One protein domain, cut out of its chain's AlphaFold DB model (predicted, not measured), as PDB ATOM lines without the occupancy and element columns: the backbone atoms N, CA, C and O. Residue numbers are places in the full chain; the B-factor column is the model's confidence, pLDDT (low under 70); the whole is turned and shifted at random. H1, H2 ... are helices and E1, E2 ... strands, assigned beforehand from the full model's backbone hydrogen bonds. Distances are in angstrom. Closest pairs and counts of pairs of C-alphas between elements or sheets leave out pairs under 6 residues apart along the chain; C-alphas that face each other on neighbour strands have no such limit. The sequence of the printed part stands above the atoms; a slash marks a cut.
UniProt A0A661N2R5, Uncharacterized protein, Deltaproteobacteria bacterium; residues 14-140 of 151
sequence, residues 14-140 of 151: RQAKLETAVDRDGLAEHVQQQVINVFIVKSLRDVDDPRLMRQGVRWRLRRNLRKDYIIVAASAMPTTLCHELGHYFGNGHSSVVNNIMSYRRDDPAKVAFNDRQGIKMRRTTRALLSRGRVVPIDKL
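This is residues 14 to 140 of the 151 residues of an uncharacterized protein of Deltaproteobacteria bacterium (UniProt A0A661N2R5). What shape do these atoms make? A small sheet of three strands, E1, E3 and E2, is sandwiched between two short helices, H1 over one face and H2 over the other, and the long helix H3 lies farther out beyond H2, off the sheet, after a long looping stretch, residues 89 to 114. What are its parts? The printed part has 127 residues with three named helices and three named strands, along the chain H1 E1 E2 E3 H2 H3; the sheet runs E1 E3 E2 and is mixed. The class is mixed, helices and strands, though only 51 residues, under half, are in named elements. How large is it? It is compact, with a radius of gyration of the C-alphas of 15.1 A and spans of 40 by 38 by 24 A.

Where are the strands? E1 is residues 37 to 41, E2 residues 56 to 60, and E3, the longest strand, residues 68 to 73, 17.0 A from first to last C-alpha. C-alpha 68, where E3 begins, is at (48.352, 51.864, 80.816). Where are the helices? H1 is residues 21 to 30, 15.9 A long, beginning with C-alpha 21 at (48.702, 52.317, 94.708). H2 is residues 80 to 88, 12.3 A long, and H3 is residues 115 to 130, 22.7 A long, ending with C-alpha 130 at (47.266, 54.974, 64.458).

How is the sheet joined? E3 is its inner strand; E1 is parallel to it at 26 degrees between their directions, with N 39 and O 70 within hydrogen-bond range at 2.8 A. E2, on the other side of E3, is antiparallel to it at 158 degrees, with N 59 and O 69 at 2.8 A and N 71 and O 57 at 2.9 A, and E2 and E3 form a hairpin. Which helices are on the sheet? H1 and H2 are on opposite faces, three layers with the sheet between two helices. H2, at a height over the sheet of 8.3 A, runs along the strands, at 16 degrees to E2 on the local plane; its closest C-alphas to E2 are Glu 84 and Arg 58, 5.5 A apart. H1, at a height of 9.1 A, runs across the strands, at 70 degrees to E2 on the local plane; its closest C-alphas to E2 are Arg 24 and Trp 59, 7.5 A apart. Where is H3? It is not on the sheet, but is close to H2 without clearly touching it, the closest C-alphas being those of Gly 86 and Met 121, 7.4 A apart; they stand at a steep tilt of 63 degrees and run the same way. H3 and H1 are apart. How do the helix backbones run? In H2 and H3 every O i to N i+4 pair is within hydrogen-bond range; in H1 2 of 6 are, beside 7 of 7 O i to N i+3 pairs.

How far does it reach? The two C-alphas farthest apart, those of Arg 51 and Asp 138, are 43.4 A apart. Is anything missing or long? The printed part has no cut from residue 14 to residue 140. The links E1 to E2, 14 residues, and H2 to H3, 26 residues, are long. Residues 17 to 18 pair with residues 43 to 44, parallel, outside the named strands. How confident is the model? The mean pLDDT of the printed part is 95.8, and no printed residue is under 70.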
ATOM      1  N   ARG A  14      57.927  39.835  94.831       90.44
ATOM      2  CA  ARG A  14      57.493  41.083  95.485       90.44
ATOM      3  C   ARG A  14      56.282  41.741  94.805       90.44
ATOM      4  O   ARG A  14      55.545  42.456  95.456       90.44
ATOM      5  N   GLN A  15      56.056  41.474  93.517       93.25
ATOM      6  CA  GLN A  15      54.930  42.007  92.736       93.25
ATOM      7  C   GLN A  15      53.730  41.049  92.679       93.25
ATOM      8  O   GLN A  15      52.788  41.271  91.921       93.25
ATOM      9  N   ALA A  16      53.754  39.955  93.447       96.50
ATOM     10  CA  ALA A  16      52.661  38.991  93.462       96.50
ATOM     11  C   ALA A  16      51.461  39.461  94.297       96.50
ATOM     12  O   ALA A  16      50.341  39.049  94.009       96.50
ATOM     13  N   LYS A  17      51.670  40.282  95.330       97.75
ATOM     14  CA  LYS A  17      50.611  40.798  96.205       97.75
ATOM     15  C   LYS A  17      50.638  42.317  96.150       97.75
ATOM     16  O   LYS A  17      51.655  42.901  96.504       97.75
ATOM     17  N   LEU A  18      49.565  42.932  95.667       98.00
ATOM     18  CA  LEU A  18      49.486  44.385  95.538       98.00
ATOM     19  C   LEU A  18      48.519  44.925  96.584       98.00
ATOM     20  O   LEU A  18      47.318  44.663  96.498       98.00
ATOM     21  N   GLU A  19      49.045  45.670  97.550       97.88
ATOM     22  CA  GLU A  19      48.275  46.203  98.675       97.88
ATOM     23  C   GLU A  19      47.995  47.707  98.513       97.88
ATOM     24  O   GLU A  19      46.990  48.214  99.003       97.88
ATOM     25  N   THR A  20      48.841  48.423  97.771       97.44
ATOM     26  CA  THR A  20      48.809  49.887  97.662       97.44
ATOM     27  C   THR A  20      48.816  50.377  96.211       97.44
ATOM     28  O   THR A  20      49.091  49.633  95.264       97.44
ATOM     29  N   ALA A  21      48.545  51.672  96.013       96.94
ATOM     30  CA  ALA A  21      48.702  52.317  94.708       96.94
ATOM     31  C   ALA A  21      50.167  52.310  94.229       96.94
ATOM     32  O   ALA A  21      50.412  52.189  93.029       96.94
ATOM     33  N   VAL A  22      51.128  52.374  95.158       96.56
ATOM     34  CA  VAL A  22      52.567  52.302  94.859       96.56
ATOM     35  C   VAL A  22      52.936  50.927  94.302       96.56
ATOM     36  O   VAL A  22      53.652  50.851  93.304       96.56
ATOM     37  N   ASP A  23      52.388  49.848  94.867       97.19
ATOM     38  CA  ASP A  23      52.621  48.490  94.358       97.19
ATOM     39  C   ASP A  23      52.121  48.344  92.918       97.19
ATOM     40  O   ASP A  23      52.805  47.769  92.066       97.19
ATOM     41  N   ARG A  24      50.938  48.907  92.628       97.62
ATOM     42  CA  ARG A  24      50.387  48.945  91.268       97.62
ATOM     43  C   ARG A  24      51.319  49.722  90.350       97.62
ATOM     44  O   ARG A  24      51.745  49.170  89.342       97.62
ATOM     45  N   ASP A  25      51.696  50.943  90.724       97.44
ATOM     46  CA  ASP A  25      52.609  51.792  89.953       97.44
ATOM     47  C   ASP A  25      53.954  51.114  89.655       97.44
ATOM     48  O   ASP A  25      54.481  51.277  88.549       97.44
ATOM     49  N   GLY A  26      54.474  50.303  90.581       96.25
ATOM     50  CA  GLY A  26      55.698  49.517  90.408       96.25
ATOM     51  C   GLY A  26      55.651  48.538  89.229       96.25
ATOM     52  O   GLY A  26      56.680  48.260  88.614       96.25
ATOM     53  N   LEU A  27      54.469  48.069  88.812       97.00
ATOM     54  CA  LEU A  27      54.333  47.227  87.615       97.00
ATOM     55  C   LEU A  27      54.680  47.967  86.314       97.00
ATOM     56  O   LEU A  27      54.996  47.331  85.303       97.00
ATOM     57  N   ALA A  28      54.661  49.305  86.311       96.50
ATOM     58  CA  ALA A  28      54.959  50.106  85.124       96.50
ATOM     59  C   ALA A  28      56.386  49.886  84.582       96.50
ATOM     60  O   ALA A  28      56.629  50.100  83.385       96.50
ATOM     61  N   GLU A  29      57.311  49.425  85.429       94.69
ATOM     62  CA  GLU A  29      58.673  49.020  85.055       94.69
ATOM     63  C   GLU A  29      58.677  47.852  84.062       94.69
ATOM     64  O   GLU A  29      59.557  47.751  83.208       94.69
ATOM     65  N   HIS A  30      57.655  46.997  84.111       94.44
ATOM     66  CA  HIS A  30      57.558  45.792  83.291       94.44
ATOM     67  C   HIS A  30      56.679  45.949  82.051       94.44
ATOM     68  O   HIS A  30      56.602  45.021  81.247       94.44
ATOM     69  N   VAL A  31      56.044  47.112  81.878       93.88
ATOM     70  CA  VAL A  31      55.196  47.412  80.720       93.88
ATOM     71  C   VAL A  31      56.032  47.463  79.447       93.88
ATOM     72  O   VAL A  31      56.894  48.338  79.289       93.88
ATOM     73  N   GLN A  32      55.699  46.575  78.518       92.12
ATOM     74  CA  GLN A  32      56.223  46.535  77.163       92.12
ATOM     75  C   GLN A  32      55.457  47.515  76.270       92.12
ATOM     76  O   GLN A  32      54.245  47.694  76.402       92.12
ATOM     77  N   GLN A  33      56.162  48.177  75.359       91.69
ATOM     78  CA  GLN A  33      55.530  49.080  74.400       91.69
ATOM     79  C   GLN A  33      54.807  48.292  73.304       91.69
ATOM     80  O   GLN A  33      55.126  47.132  73.058       91.69
ATOM     81  N   GLN A  34      53.848  48.942  72.638       92.94
ATOM     82  CA  GLN A  34      53.151  48.414  71.457       92.94
ATOM     83  C   GLN A  34      52.305  47.148  71.690       92.94
ATOM     84  O   GLN A  34      51.792  46.563  70.738       92.94
ATOM     85  N   VAL A  35      52.076  46.768  72.946       93.38
ATOM     86  CA  VAL A  35      51.206  45.654  73.339       93.38
ATOM     87  C   VAL A  35      50.256  46.082  74.453       93.38
ATOM     88  O   VAL A  35      50.523  47.034  75.192       93.38
ATOM     89  N   ILE A  36      49.141  45.366  74.600       95.56
ATOM     90  CA  ILE A  36      48.287  45.486  75.786       95.56
ATOM     91  C   ILE A  36      48.913  44.619  76.877       95.56
ATOM     92  O   ILE A  36      49.031  43.407  76.720       95.56
ATOM     93  N   ASN A  37      49.345  45.247  77.968       96.31
ATOM     94  CA  ASN A  37      50.001  44.547  79.066       96.31
ATOM     95  C   ASN A  37      48.948  44.078  80.070       96.31
ATOM     96  O   ASN A  37      48.134  44.881  80.532       96.31
ATOM     97  N   VAL A  38      48.995  42.792  80.410       97.62
ATOM     98  CA  VAL A  38      48.127  42.167  81.410       97.62
ATOM     99  C   VAL A  38      49.013  41.508  82.460       97.62
ATOM    100  O   VAL A  38      49.837  40.654  82.134       97.62
ATOM    101  N   PHE A  39      48.844  41.905  83.716       97.94
ATOM    102  CA  PHE A  39      49.541  41.340  84.863       97.94
ATOM    103  C   PHE A  39      48.588  40.443  85.643       97.94
ATOM    104  O   PHE A  39      47.538  40.896  86.094       97.94
ATOM    105  N   ILE A  40      48.965  39.177  85.814       97.44
ATOM    106  CA  ILE A  40      48.238  38.234  86.667       97.44
ATOM    107  C   ILE A  40      48.954  38.169  88.016       97.44
ATOM    108  O   ILE A  40      50.133  37.816  88.068       97.44
ATOM    109  N   VAL A  41      48.258  38.534  89.092       98.06
ATOM    110  CA  VAL A  41      48.816  38.664  90.449       98.06
ATOM    111  C   VAL A  41      48.122  37.720  91.426       98.06
ATOM    112  O   VAL A  41      46.988  37.313  91.203       98.06
ATOM    113  N   LYS A  42      48.779  37.359  92.529       98.06
ATOM    114  CA  LYS A  42      48.197  36.493  93.566       98.06
ATOM    115  C   LYS A  42      47.051  37.188  94.303       98.06
ATOM    116  O   LYS A  42      46.024  36.560  94.536       98.06
ATOM    117  N   SER A  43      47.221  38.458  94.668       97.94
ATOM    118  CA  SER A  43      46.205  39.247  95.373       97.94
ATOM    119  C   SER A  43      46.255  40.718  94.961       97.94
ATOM    120  O   SER A  43      47.319  41.246  94.638       97.94
ATOM    121  N   LEU A  44      45.088  41.364  94.966       98.38
ATOM    122  CA  LEU A  44      44.912  42.767  94.602       98.38
ATOM    123  C   LEU A  44      43.951  43.437  95.592       98.38
ATOM    124  O   LEU A  44      42.742  43.222  95.539       98.38
ATOM    125  N   ARG A  45      44.489  44.246  96.499       98.12
ATOM    126  CA  ARG A  45      43.738  45.080  97.444       98.12
ATOM    127  C   ARG A  45      43.040  46.219  96.720       98.12
ATOM    128  O   ARG A  45      43.581  46.748  95.745       98.12
ATOM    129  N   ASP A  46      41.866  46.626  97.186       97.12
ATOM    130  CA  ASP A  46      41.288  47.897  96.767       97.12
ATOM    131  C   ASP A  46      42.044  49.071  97.421       97.12
ATOM    132  O   ASP A  46      42.232  49.107  98.628       97.12
ATOM    133  N   VAL A  47      42.508  50.021  96.609       96.56
ATOM    134  CA  VAL A  47      43.262  51.190  97.094       96.56
ATOM    135  C   VAL A  47      42.345  52.297  97.603       96.56
ATOM    136  O   VAL A  47      42.819  53.173  98.319       96.56
ATOM    137  N   ASP A  48      41.064  52.257  97.228       94.81
ATOM    138  CA  ASP A  48      40.054  53.219  97.668       94.81
ATOM    139  C   ASP A  48      39.385  52.755  98.977       94.81
ATOM    140  O   ASP A  48      39.051  53.576  99.827       94.81
ATOM    141  N   ASP A  49      39.236  51.436  99.170       96.06
ATOM    142  CA  ASP A  49      38.780  50.821 100.425       96.06
ATOM    143  C   ASP A  49      39.646  49.595 100.785       96.06
ATOM    144  O   ASP A  49      39.368  48.483 100.330       96.06
ATOM    145  N   PRO A  50      40.667  49.736 101.648       93.81
ATOM    146  CA  PRO A  50      41.607  48.653 101.952       93.81
ATOM    147  C   PRO A  50      40.969  47.444 102.660       93.81
ATOM    148  O   PRO A  50      41.607  46.402 102.822       93.81
ATOM    149  N   ARG A  51      39.699  47.514 103.067       96.88
ATOM    150  CA  ARG A  51      38.986  46.347 103.606       96.88
ATOM    151  C   ARG A  51      38.585  45.364 102.506       96.88
ATOM    152  O   ARG A  51      38.311  44.203 102.798       96.88
ATOM    153  N   LEU A  52      38.572  45.802 101.247       96.31
ATOM    154  CA  LEU A  52      38.096  45.027 100.108       96.31
ATOM    155  C   LEU A  52      39.239  44.485  99.243       96.31
ATOM    156  O   LEU A  52      40.327  45.055  99.139       96.31
ATOM    157  N   MET A  53      38.954  43.371  98.570       97.19
ATOM    158  CA  MET A  53      39.801  42.791  97.527       97.19
ATOM    159  C   MET A  53      39.179  43.061  96.160       97.19
ATOM    160  O   MET A  53      37.997  42.795  95.948       97.19
ATOM    161  N   ARG A  54      39.982  43.533  95.203       96.56
ATOM    162  CA  ARG A  54      39.574  43.656  93.801       96.56
ATOM    163  C   ARG A  54      39.946  42.396  93.029       96.56
ATOM    164  O   ARG A  54      40.978  41.773  93.260       96.56
ATOM    165  N   GLN A  55      39.118  42.059  92.050       97.38
ATOM    166  CA  GLN A  55      39.405  40.966  91.120       97.38
ATOM    167  C   GLN A  55      40.193  41.436  89.895       97.38
ATOM    168  O   GLN A  55      40.961  40.672  89.321       97.38
ATOM    169  N   GLY A  56      40.030  42.692  89.493       98.00
ATOM    170  CA  GLY A  56      40.742  43.281  88.373       98.00
ATOM    171  C   GLY A  56      40.706  44.799  88.430       98.00
ATOM    172  O   GLY A  56      39.941  45.380  89.204       98.00
ATOM    173  N   VAL A  57      41.599  45.427  87.671       98.12
ATOM    174  CA  VAL A  57      41.583  46.870  87.429       98.12
ATOM    175  C   VAL A  57      42.374  47.215  86.168       98.12
ATOM    176  O   VAL A  57      43.487  46.725  85.948       98.12
ATOM    177  N   ARG A  58      41.847  48.133  85.365       97.94
ATOM    178  CA  ARG A  58      42.635  48.926  84.422       97.94
ATOM    179  C   ARG A  58      43.367  50.030  85.183       97.94
ATOM    180  O   ARG A  58      42.750  50.970  85.681       97.94
ATOM    181  N   TRP A  59      44.690  49.955  85.213       97.81
ATOM    182  CA  TRP A  59      45.538  50.924  85.892       97.81
ATOM    183  C   TRP A  59      46.315  51.790  84.904       97.81
ATOM    184  O   TRP A  59      46.805  51.322  83.874       97.81
ATOM    185  N   ARG A  60      46.461  53.074  85.235       95.94
ATOM    186  CA  ARG A  60      47.250  54.027  84.458       95.94
ATOM    187  C   ARG A  60      48.143  54.828  85.389       95.94
ATOM    188  O   ARG A  60      47.649  55.554  86.248       95.94
ATOM    189  N   LEU A  61      49.448  54.750  85.158       96.19
ATOM    190  CA  LEU A  61      50.429  55.506  85.926       96.19
ATOM    191  C   LEU A  61      50.257  57.007  85.646       96.19
ATOM    192  O   LEU A  61      50.505  57.466  84.530       96.19
ATOM    193  N   ARG A  62      49.857  57.793  86.654       92.81
ATOM    194  CA  ARG A  62      49.512  59.219  86.471       92.81
ATOM    195  C   ARG A  62      50.673  60.055  85.928       92.81
ATOM    196  O   ARG A  62      50.473  60.841  85.009       92.81
ATOM    197  N   ARG A  63      51.894  59.818  86.420       93.69
ATOM    198  CA  ARG A  63      53.118  60.498  85.947       93.69
ATOM    199  C   ARG A  63      53.543  60.115  84.524       93.69
ATOM    200  O   ARG A  63      54.401  60.771  83.946       93.69
ATOM    201  N   ASN A  64      52.990  59.041  83.953       92.50
ATOM    202  CA  ASN A  64      53.258  58.645  82.574       92.50
ATOM    203  C   ASN A  64      52.066  57.886  81.981       92.50
ATOM    204  O   ASN A  64      52.001  56.658  82.016       92.50
ATOM    205  N   LEU A  65      51.164  58.622  81.331       89.31
ATOM    206  CA  LEU A  65      49.935  58.080  80.739       89.31
ATOM    207  C   LEU A  65      50.177  57.107  79.563       89.31
ATOM    208  O   LEU A  65      49.231  56.515  79.026       89.31
ATOM    209  N   ARG A  66      51.433  56.920  79.128       89.19
ATOM    210  CA  ARG A  66      51.792  55.848  78.188       89.19
ATOM    211  C   ARG A  66      51.846  54.474  78.861       89.19
ATOM    212  O   ARG A  66      51.717  53.470  78.167       89.19
ATOM    213  N   LYS A  67      51.980  54.428  80.188       94.75
ATOM    214  CA  LYS A  67      51.949  53.216  81.009       94.75
ATOM    215  C   LYS A  67      50.506  52.969  81.476       94.75
ATOM    216  O   LYS A  67      50.082  53.453  82.521       94.75
ATOM    217  N   ASP A  68      49.757  52.262  80.634       95.62
ATOM    218  CA  ASP A  68      48.352  51.864  80.816       95.62
ATOM    219  C   ASP A  68      48.287  50.344  80.644       95.62
ATOM    220  O   ASP A  68      48.796  49.821  79.648       95.62
ATOM    221  N   TYR A  69      47.766  49.637  81.638       97.94
ATOM    222  CA  TYR A  69      47.818  48.181  81.712       97.94
ATOM    223  C   TYR A  69      46.671  47.630  82.550       97.94
ATOM    224  O   TYR A  69      45.967  48.357  83.248       97.94
ATOM    225  N   ILE A  70      46.473  46.322  82.457       98.56
ATOM    226  CA  ILE A  70      45.430  45.604  83.177       98.56
ATOM    227  C   ILE A  70      46.086  44.742  84.249       98.56
ATOM    228  O   ILE A  70      47.110  44.107  83.999       98.56
ATOM    229  N   ILE A  71      45.486  44.709  85.432       98.56
ATOM    230  CA  ILE A  71      45.860  43.815  86.523       98.56
ATOM    231  C   ILE A  71      44.664  42.907  86.795       98.56
ATOM    232  O   ILE A  71      43.539  43.392  86.894       98.56
ATOM    233  N   VAL A  72      44.901  41.605  86.920       98.44
ATOM    234  CA  VAL A  72      43.877  40.609  87.256       98.44
ATOM    235  C   VAL A  72      44.392  39.747  88.402       98.44
ATOM    236  O   VAL A  72      45.508  39.227  88.348       98.44
ATOM    237  N   ALA A  73      43.594  39.606  89.455       98.38
ATOM    238  CA  ALA A  73      43.897  38.709  90.560       98.38
ATOM    239  C   ALA A  73      43.697  37.247  90.135       98.38
ATOM    240  O   ALA A  73      42.815  36.929  89.345       98.38
ATOM    241  N   ALA A  74      44.474  36.332  90.706       96.81
ATOM    242  CA  ALA A  74      44.350  34.900  90.442       96.81
ATOM    243  C   ALA A  74      42.976  34.338  90.851       96.81
ATOM    244  O   ALA A  74      42.530  33.344  90.290       96.81
ATOM    245  N   SER A  75      42.297  34.989  91.800       95.94
ATOM    246  CA  SER A  75      40.939  34.663  92.248       95.94
ATOM    247  C   SER A  75      39.834  35.350  91.431       95.94
ATOM    248  O   SER A  75      38.689  35.400  91.877       95.94
ATOM    249  N   ALA A  76      40.164  35.976  90.299       96.75
ATOM    250  CA  ALA A  76      39.195  36.707  89.496       96.75
ATOM    251  C   ALA A  76      38.176  35.781  88.823       96.75
ATOM    252  O   ALA A  76      38.501  34.676  88.389       96.75
ATOM    253  N   MET A  77      36.947  36.278  88.675       92.50
ATOM    254  CA  MET A  77      35.910  35.578  87.923       92.50
ATOM    255  C   MET A  77      36.262  35.511  86.424       92.50
ATOM    256  O   MET A  77      36.961  36.393  85.912       92.50
ATOM    257  N   PRO A  78      35.733  34.526  85.669       90.44
ATOM    258  CA  PRO A  78      36.092  34.317  84.261       90.44
ATOM    259  C   PRO A  78      35.949  35.554  83.358       90.44
ATOM    260  O   PRO A  78      36.726  35.740  82.424       90.44
ATOM    261  N   THR A  79      34.986  36.438  83.639       95.31
ATOM    262  CA  THR A  79      34.717  37.628  82.815       95.31
ATOM    263  C   THR A  79      35.520  38.867  83.213       95.31
ATOM    264  O   THR A  79      35.414  39.889  82.536       95.31
ATOM    265  N   THR A  80      36.306  38.825  84.293       97.06
ATOM    266  CA  THR A  80      36.992  40.012  84.831       97.06
ATOM    267  C   THR A  80      37.990  40.597  83.837       97.06
ATOM    268  O   THR A  80      37.977  41.800  83.603       97.06
ATOM    269  N   LEU A  81      38.797  39.771  83.161       97.69
ATOM    270  CA  LEU A  81      39.717  40.281  82.136       97.69
ATOM    271  C   LEU A  81      38.961  40.986  80.997       97.69
ATOM    272  O   LEU A  81      39.376  42.054  80.547       97.69
ATOM    273  N   CYS A  82      37.835  40.422  80.551       97.69
ATOM    274  CA  CYS A  82      36.989  41.052  79.539       97.69
ATOM    275  C   CYS A  82      36.431  42.399  80.024       97.69
ATOM    276  O   CYS A  82      36.439  43.362  79.258       97.69
ATOM    277  N   HIS A  83      36.006  42.493  81.285       98.50
ATOM    278  CA  HIS A  83      35.556  43.742  81.906       98.50
ATOM    279  C   HIS A  83      36.655  44.816  81.878       98.50
ATOM    280  O   HIS A  83      36.441  45.919  81.367       98.50
ATOM    281  N   GLU A  84      37.866  44.472  82.322       98.62
ATOM    282  CA  GLU A  84      38.991  45.411  82.331       98.62
ATOM    283  C   GLU A  84      39.440  45.815  80.921       98.62
ATOM    284  O   GLU A  84      39.792  46.973  80.684       98.62
ATOM    285  N   LEU A  85      39.371  44.901  79.949       98.38
ATOM    286  CA  LEU A  85      39.573  45.238  78.537       98.38
ATOM    287  C   LEU A  85      38.502  46.217  78.044       98.38
ATOM    288  O   LEU A  85      38.821  47.170  77.330       98.38
ATOM    289  N   GLY A  86      37.249  46.045  78.464       98.50
ATOM    290  CA  GLY A  86      36.181  47.004  78.208       98.50
ATOM    291  C   GLY A  86      36.544  48.411  78.695       98.50
ATOM    292  O   GLY A  86      36.447  49.366  77.918       98.50
ATOM    293  N   HIS A  87      37.050  48.539  79.925       98.50
ATOM    294  CA  HIS A  87      37.575  49.803  80.451       98.50
ATOM    295  C   HIS A  87      38.774  50.331  79.666       98.50
ATOM    296  O   HIS A  87      38.812  51.521  79.339       98.50
ATOM    297  N   TYR A  88      39.737  49.475  79.328       98.06
ATOM    298  CA  TYR A  88      40.913  49.843  78.539       98.06
ATOM    299  C   TYR A  88      40.517  50.485  77.202       98.06
ATOM    300  O   TYR A  88      41.028  51.549  76.836       98.06
ATOM    301  N   PHE A  89      39.519  49.911  76.527       98.06
ATOM    302  CA  PHE A  89      38.955  50.427  75.280       98.06
ATOM    303  C   PHE A  89      37.937  51.570  75.457       98.06
ATOM    304  O   PHE A  89      37.393  52.085  74.475       98.06
ATOM    305  N   GLY A  90      37.729  52.028  76.690       97.06
ATOM    306  CA  GLY A  90      37.014  53.256  77.018       97.06
ATOM    307  C   GLY A  90      35.555  53.076  77.423       97.06
ATOM    308  O   GLY A  90      34.861  54.082  77.563       97.06
ATOM    309  N   ASN A  91      35.050  51.857  77.604       98.50
ATOM    310  CA  ASN A  91      33.716  51.656  78.170       98.50
ATOM    311  C   ASN A  91      33.700  51.993  79.672       98.50
ATOM    312  O   ASN A  91      34.678  51.768  80.382       98.50
ATOM    313  N   GLY A  92      32.591  52.566  80.139       97.81
ATOM    314  CA  GLY A  92      32.305  52.732  81.567       97.81
ATOM    315  C   GLY A  92      31.474  51.564  82.096       97.81
ATOM    316  O   GLY A  92      31.053  50.708  81.311       97.81
ATOM    317  N   HIS A  93      31.220  51.554  83.406       97.75
ATOM    318  CA  HIS A  93      30.293  50.600  84.008       97.75
ATOM    319  C   HIS A  93      28.891  50.718  83.393       97.75
ATOM    320  O   HIS A  93      28.470  51.786  82.943       97.75
ATOM    321  N   SER A  94      28.164  49.606  83.391       97.62
ATOM    322  CA  SER A  94      26.771  49.527  82.966       97.62
ATOM    323  C   SER A  94      25.921  48.983  84.104       97.62
ATOM    324  O   SER A  94      26.361  48.106  84.840       97.62
ATOM    325  N   SER A  95      24.684  49.454  84.231       96.69
ATOM    326  CA  SER A  95      23.711  48.824  85.120       96.69
ATOM    327  C   SER A  95      23.051  47.602  84.470       96.69
ATOM    328  O   SER A  95      22.534  46.753  85.187       96.69
ATOM    329  N   VAL A  96      23.069  47.448  83.144       97.25
ATOM    330  CA  VAL A  96      22.331  46.389  82.428       97.25
ATOM    331  C   VAL A  96      22.774  44.992  82.886       97.25
ATOM    332  O   VAL A  96      23.970  44.708  82.954       97.25
ATOM    333  N   VAL A  97      21.818  44.128  83.238       97.12
ATOM    334  CA  VAL A  97      22.095  42.748  83.680       97.12
ATOM    335  C   VAL A  97      22.759  41.968  82.543       97.12
ATOM    336  O   VAL A  97      22.450  42.191  81.375       97.12
ATOM    337  N   ASN A  98      23.734  41.120  82.880       96.19
ATOM    338  CA  ASN A  98      24.570  40.367  81.932       96.19
ATOM    339  C   ASN A  98      25.378  41.221  80.945       96.19
ATOM    340  O   ASN A  98      26.055  40.689  80.071       96.19
ATOM    341  N   ASN A  99      25.417  42.546  81.082       97.88
ATOM    342  CA  ASN A  99      26.421  43.305  80.355       97.88
ATOM    343  C   ASN A  99      27.809  43.011  80.950       97.88
ATOM    344  O   ASN A  99      27.968  43.046  82.173       97.88
ATOM    345  N   ILE A 100      28.832  42.790  80.113       97.62
ATOM    346  CA  ILE A 100      30.218  42.581  80.582       97.62
ATOM    347  C   ILE A 100      30.661  43.708  81.530       97.62
ATOM    348  O   ILE A 100      31.340  43.439  82.519       97.62
ATOM    349  N   MET A 101      30.221  44.950  81.290       98.06
ATOM    350  CA  MET A 101      30.555  46.125  82.110       98.06
ATOM    351  C   MET A 101      29.681  46.306  83.361       98.06
ATOM    352  O   MET A 101      29.794  47.324  84.039       98.06
ATOM    353  N   SER A 102      28.789  45.364  83.660       96.38
ATOM    354  CA  SER A 102      27.944  45.363  84.859       96.38
ATOM    355  C   SER A 102      28.500  44.424  85.922       96.38
ATOM    356  O   SER A 102      29.218  43.483  85.589       96.38
ATOM    357  N   TYR A 103      28.108  44.624  87.179       93.69
ATOM    358  CA  TYR A 103      28.324  43.662  88.266       93.69
ATOM    359  C   TYR A 103      27.141  42.699  88.458       93.69
ATOM    360  O   TYR A 103      27.244  41.746  89.221       93.69
ATOM    361  N   ARG A 104      26.018  42.914  87.757       93.62
ATOM    362  CA  ARG A 104      24.803  42.093  87.882       93.62
ATOM    363  C   ARG A 104      24.808  40.933  86.888       93.62
ATOM    364  O   ARG A 104      25.062  41.145  85.696       93.62
ATOM    365  N   ARG A 105      24.527  39.722  87.369       93.69
ATOM    366  CA  ARG A 105      24.501  38.474  86.592       93.69
ATOM    367  C   ARG A 105      23.275  37.658  86.985       93.69
ATOM    368  O   ARG A 105      23.046  37.487  88.177       93.69
ATOM    369  N   ASP A 106      22.544  37.157  86.000       95.06
ATOM    370  CA  ASP A 106      21.521  36.117  86.195       95.06
ATOM    371  C   ASP A 106      21.793  34.871  85.329       95.06
ATOM    372  O   ASP A 106      21.422  33.767  85.713       95.06
ATOM    373  N   ASP A 107      22.532  35.029  84.225       91.44
ATOM    374  CA  ASP A 107      22.886  33.954  83.305       91.44
ATOM    375  C   ASP A 107      24.305  34.175  82.739       91.44
ATOM    376  O   ASP A 107      24.518  35.045  81.883       91.44
ATOM    377  N   PRO A 108      25.302  33.390  83.191       85.94
ATOM    378  CA  PRO A 108      26.674  33.466  82.694       85.94
ATOM    379  C   PRO A 108      26.818  33.268  81.176       85.94
ATOM    380  O   PRO A 108      27.761  33.805  80.593       85.94
ATOM    381  N   ALA A 109      25.901  32.546  80.521       89.44
ATOM    382  CA  ALA A 109      25.966  32.285  79.082       89.44
ATOM    383  C   ALA A 109      25.552  33.499  78.234       89.44
ATOM    384  O   ALA A 109      25.904  33.585  77.058       89.44
ATOM    385  N   LYS A 110      24.838  34.464  78.825       93.75
ATOM    386  CA  LYS A 110      24.364  35.680  78.142       93.75
ATOM    387  C   LYS A 110      25.293  36.877  78.323       93.75
ATOM    388  O   LYS A 110      24.955  37.983  77.894       93.75
ATOM    389  N   VAL A 111      26.441  36.701  78.982       96.44
ATOM    390  CA  VAL A 111      27.292  37.836  79.343       96.44
ATOM    391  C   VAL A 111      28.008  38.398  78.114       96.44
ATOM    392  O   VAL A 111      28.904  37.763  77.563       96.44
ATOM    393  N   ALA A 112      27.646  39.616  77.702       97.31
ATOM    394  CA  ALA A 112      28.154  40.221  76.470       97.31
ATOM    395  C   ALA A 112      28.326  41.747  76.553       97.31
ATOM    396  O   ALA A 112      27.770  42.434  77.414       97.31
ATOM    397  N   PHE A 113      29.119  42.298  75.633       98.25
ATOM    398  CA  PHE A 113      29.072  43.726  75.320       98.25
ATOM    399  C   PHE A 113      27.851  44.025  74.448       98.25
ATOM    400  O   PHE A 113      27.445  43.188  73.650       98.25
ATOM    401  N   ASN A 114      27.306  45.236  74.544       97.75
ATOM    402  CA  ASN A 114      26.311  45.713  73.582       97.75
ATOM    403  C   ASN A 114      26.972  46.367  72.355       97.75
ATOM    404  O   ASN A 114      28.166  46.689  72.358       97.75
ATOM    405  N   ASP A 115      26.178  46.637  71.321       98.12
ATOM    406  CA  ASP A 115      26.681  47.186  70.057       98.12
ATOM    407  C   ASP A 115      27.384  48.532  70.220       98.12
ATOM    408  O   ASP A 115      28.434  48.770  69.616       98.12
ATOM    409  N   ARG A 116      26.859  49.409  71.085       98.06
ATOM    410  CA  ARG A 116      27.466  50.721  71.362       98.06
ATOM    411  C   ARG A 116      28.861  50.567  71.967       98.06
ATOM    412  O   ARG A 116      29.789  51.270  71.561       98.06
ATOM    413  N   GLN A 117      29.026  49.628  72.897       98.56
ATOM    414  CA  GLN A 117      30.322  49.289  73.482       98.56
ATOM    415  C   GLN A 117      31.265  48.709  72.419       98.56
ATOM    416  O   GLN A 117      32.417  49.136  72.343       98.56
ATOM    417  N   GLY A 118      30.775  47.830  71.539       98.38
ATOM    418  CA  GLY A 118      31.553  47.280  70.424       98.38
ATOM    419  C   GLY A 118      32.036  48.350  69.434       98.38
ATOM    420  O   GLY A 118      33.207  48.368  69.049       98.38
ATOM    421  N   ILE A 119      31.172  49.302  69.066       98.50
ATOM    422  CA  ILE A 119      31.529  50.454  68.223       98.50
ATOM    423  C   ILE A 119      32.616  51.296  68.899       98.50
ATOM    424  O   ILE A 119      33.620  51.641  68.263       98.50
ATOM    425  N   LYS A 120      32.456  51.591  70.196       98.50
ATOM    426  CA  LYS A 120      33.445  52.349  70.970       98.50
ATOM    427  C   LYS A 120      34.795  51.636  70.995       98.50
ATOM    428  O   LYS A 120      35.811  52.271  70.714       98.50
ATOM    429  N   MET A 121      34.805  50.326  71.238       98.50
ATOM    430  CA  MET A 121      36.024  49.515  71.259       98.50
ATOM    431  C   MET A 121      36.748  49.528  69.914       98.50
ATOM    432  O   MET A 121      37.959  49.754  69.877       98.50
ATOM    433  N   ARG A 122      36.023  49.375  68.798       98.38
ATOM    434  CA  ARG A 122      36.603  49.469  67.447       98.38
ATOM    435  C   ARG A 122      37.222  50.842  67.188       98.38
ATOM    436  O   ARG A 122      38.352  50.923  66.707       98.38
ATOM    437  N   ARG A 123      36.527  51.926  67.552       98.44
ATOM    438  CA  ARG A 123      37.046  53.298  67.416       98.44
ATOM    439  C   ARG A 123      38.315  53.508  68.242       98.44
ATOM    440  O   ARG A 123      39.303  54.013  67.716       98.44
ATOM    441  N   THR A 124      38.310  53.096  69.510       98.06
ATOM    442  CA  THR A 124      39.483  53.212  70.387       98.06
ATOM    443  C   THR A 124      40.650  52.378  69.863       98.06
ATOM    444  O   THR A 124      41.774  52.865  69.836       98.06
ATOM    445  N   THR A 125      40.389  51.166  69.368       97.25
ATOM    446  CA  THR A 125      41.415  50.290  68.778       97.25
ATOM    447  C   THR A 125      42.107  50.958  67.593       97.25
ATOM    448  O   THR A 125      43.333  51.037  67.575       97.25
ATOM    449  N   ARG A 126      41.347  51.535  66.649       97.94
ATOM    450  CA  ARG A 126      41.920  52.297  65.522       97.94
ATOM    451  C   ARG A 126      42.797  53.451  66.000       97.94
ATOM    452  O   ARG A 126      43.882  53.653  65.471       97.94
ATOM    453  N   ALA A 127      42.356  54.168  67.031       97.31
ATOM    454  CA  ALA A 127      43.099  55.289  67.593       97.31
ATOM    455  C   ALA A 127      44.365  54.868  68.367       97.31
ATOM    456  O   ALA A 127      45.290  55.667  68.515       97.31
ATOM    457  N   LEU A 128      44.411  53.646  68.906       95.75
ATOM    458  CA  LEU A 128      45.617  53.079  69.512       95.75
ATOM    459  C   LEU A 128      46.608  52.627  68.433       95.75
ATOM    460  O   LEU A 128      47.799  52.905  68.564       95.75
ATOM    461  N   LEU A 129      46.111  51.989  67.368       96.19
ATOM    462  CA  LEU A 129      46.908  51.559  66.217       96.19
ATOM    463  C   LEU A 129      47.541  52.751  65.490       96.19
ATOM    464  O   LEU A 129      48.748  52.759  65.276       96.19
ATOM    465  N   SER A 130      46.760  53.793  65.176       97.00
ATOM    466  CA  SER A 130      47.266  54.974  64.458       97.00
ATOM    467  C   SER A 130      48.338  55.739  65.233       97.00
ATOM    468  O   SER A 130      49.199  56.376  64.641       97.00
ATOM    469  N   ARG A 131      48.314  55.653  66.567       95.12
ATOM    470  CA  ARG A 131      49.311  56.265  67.456       95.12
ATOM    471  C   ARG A 131      50.481  55.336  67.790       95.12
ATOM    472  O   ARG A 131      51.282  55.681  68.655       95.12
ATOM    473  N   GLY A 132      50.531  54.133  67.210       93.56
ATOM    474  CA  GLY A 132      51.544  53.123  67.528       93.56
ATOM    475  C   GLY A 132      51.552  52.698  69.001       93.56
ATOM    476  O   GLY A 132      52.574  52.251  69.514       93.56
ATOM    477  N   ARG A 133      50.433  52.865  69.724       93.50
ATOM    478  CA  ARG A 133      50.305  52.454  71.136       93.50
ATOM    479  C   ARG A 133      50.183  50.944  71.272       93.50
ATOM    480  O   ARG A 133      50.630  50.391  72.271       93.50
ATOM    481  N   VAL A 134      49.577  50.317  70.271       93.94
ATOM    482  CA  VAL A 134      49.532  48.872  70.056       93.94
ATOM    483  C   VAL A 134      49.818  48.601  68.585       93.94
ATOM    484  O   VAL A 134      49.542  49.463  67.749       93.94
ATOM    485  N   VAL A 135      50.345  47.423  68.265       93.81
ATOM    486  CA  VAL A 135      50.537  46.971  66.881       93.81
ATOM    487  C   VAL A 135      49.911  45.591  66.672       93.81
ATOM    488  O   VAL A 135      49.757  44.840  67.639       93.81
ATOM    489  N   PRO A 136      49.535  45.241  65.429       91.19
ATOM    490  CA  PRO A 136      49.209  43.867  65.067       91.19
ATOM    491  C   PRO A 136      50.354  42.910  65.421       91.19
ATOM    492  O   PRO A 136      51.525  43.289  65.365       91.19
ATOM    493  N   ILE A 137      50.026  41.677  65.806       85.50
ATOM    494  CA  ILE A 137      51.013  40.726  66.336       85.50
ATOM    495  C   ILE A 137      52.085  40.333  65.311       85.50
ATOM    496  O   ILE A 137      53.236  40.126  65.678       85.50
ATOM    497  N   ASP A 138      51.723  40.305  64.031       86.06
ATOM    498  CA  ASP A 138      52.604  40.094  62.877       86.06
ATOM    499  C   ASP A 138      53.605  41.240  62.672       86.06
ATOM    500  O   ASP A 138      54.675  41.036  62.106       86.06
ATOM    501  N   LYS A 139      53.288  42.434  63.184       86.19
ATOM    502  CA  LYS A 139      54.150  43.623  63.135       86.19
ATOM    503  C   LYS A 139      54.933  43.854  64.424       86.19
ATOM    504  O   LYS A 139      55.707  44.806  64.502       86.19
ATOM    505  N   LEU A 140      54.731  43.023  65.447       82.19
ATOM    506  CA  LEU A 140      55.471  43.138  66.694       82.19
ATOM    507  C   LEU A 140      56.914  42.676  66.467       82.19
ATOM    508  O   LEU A 140      57.155  41.529  66.084       82.19
TER     509      LEU A 140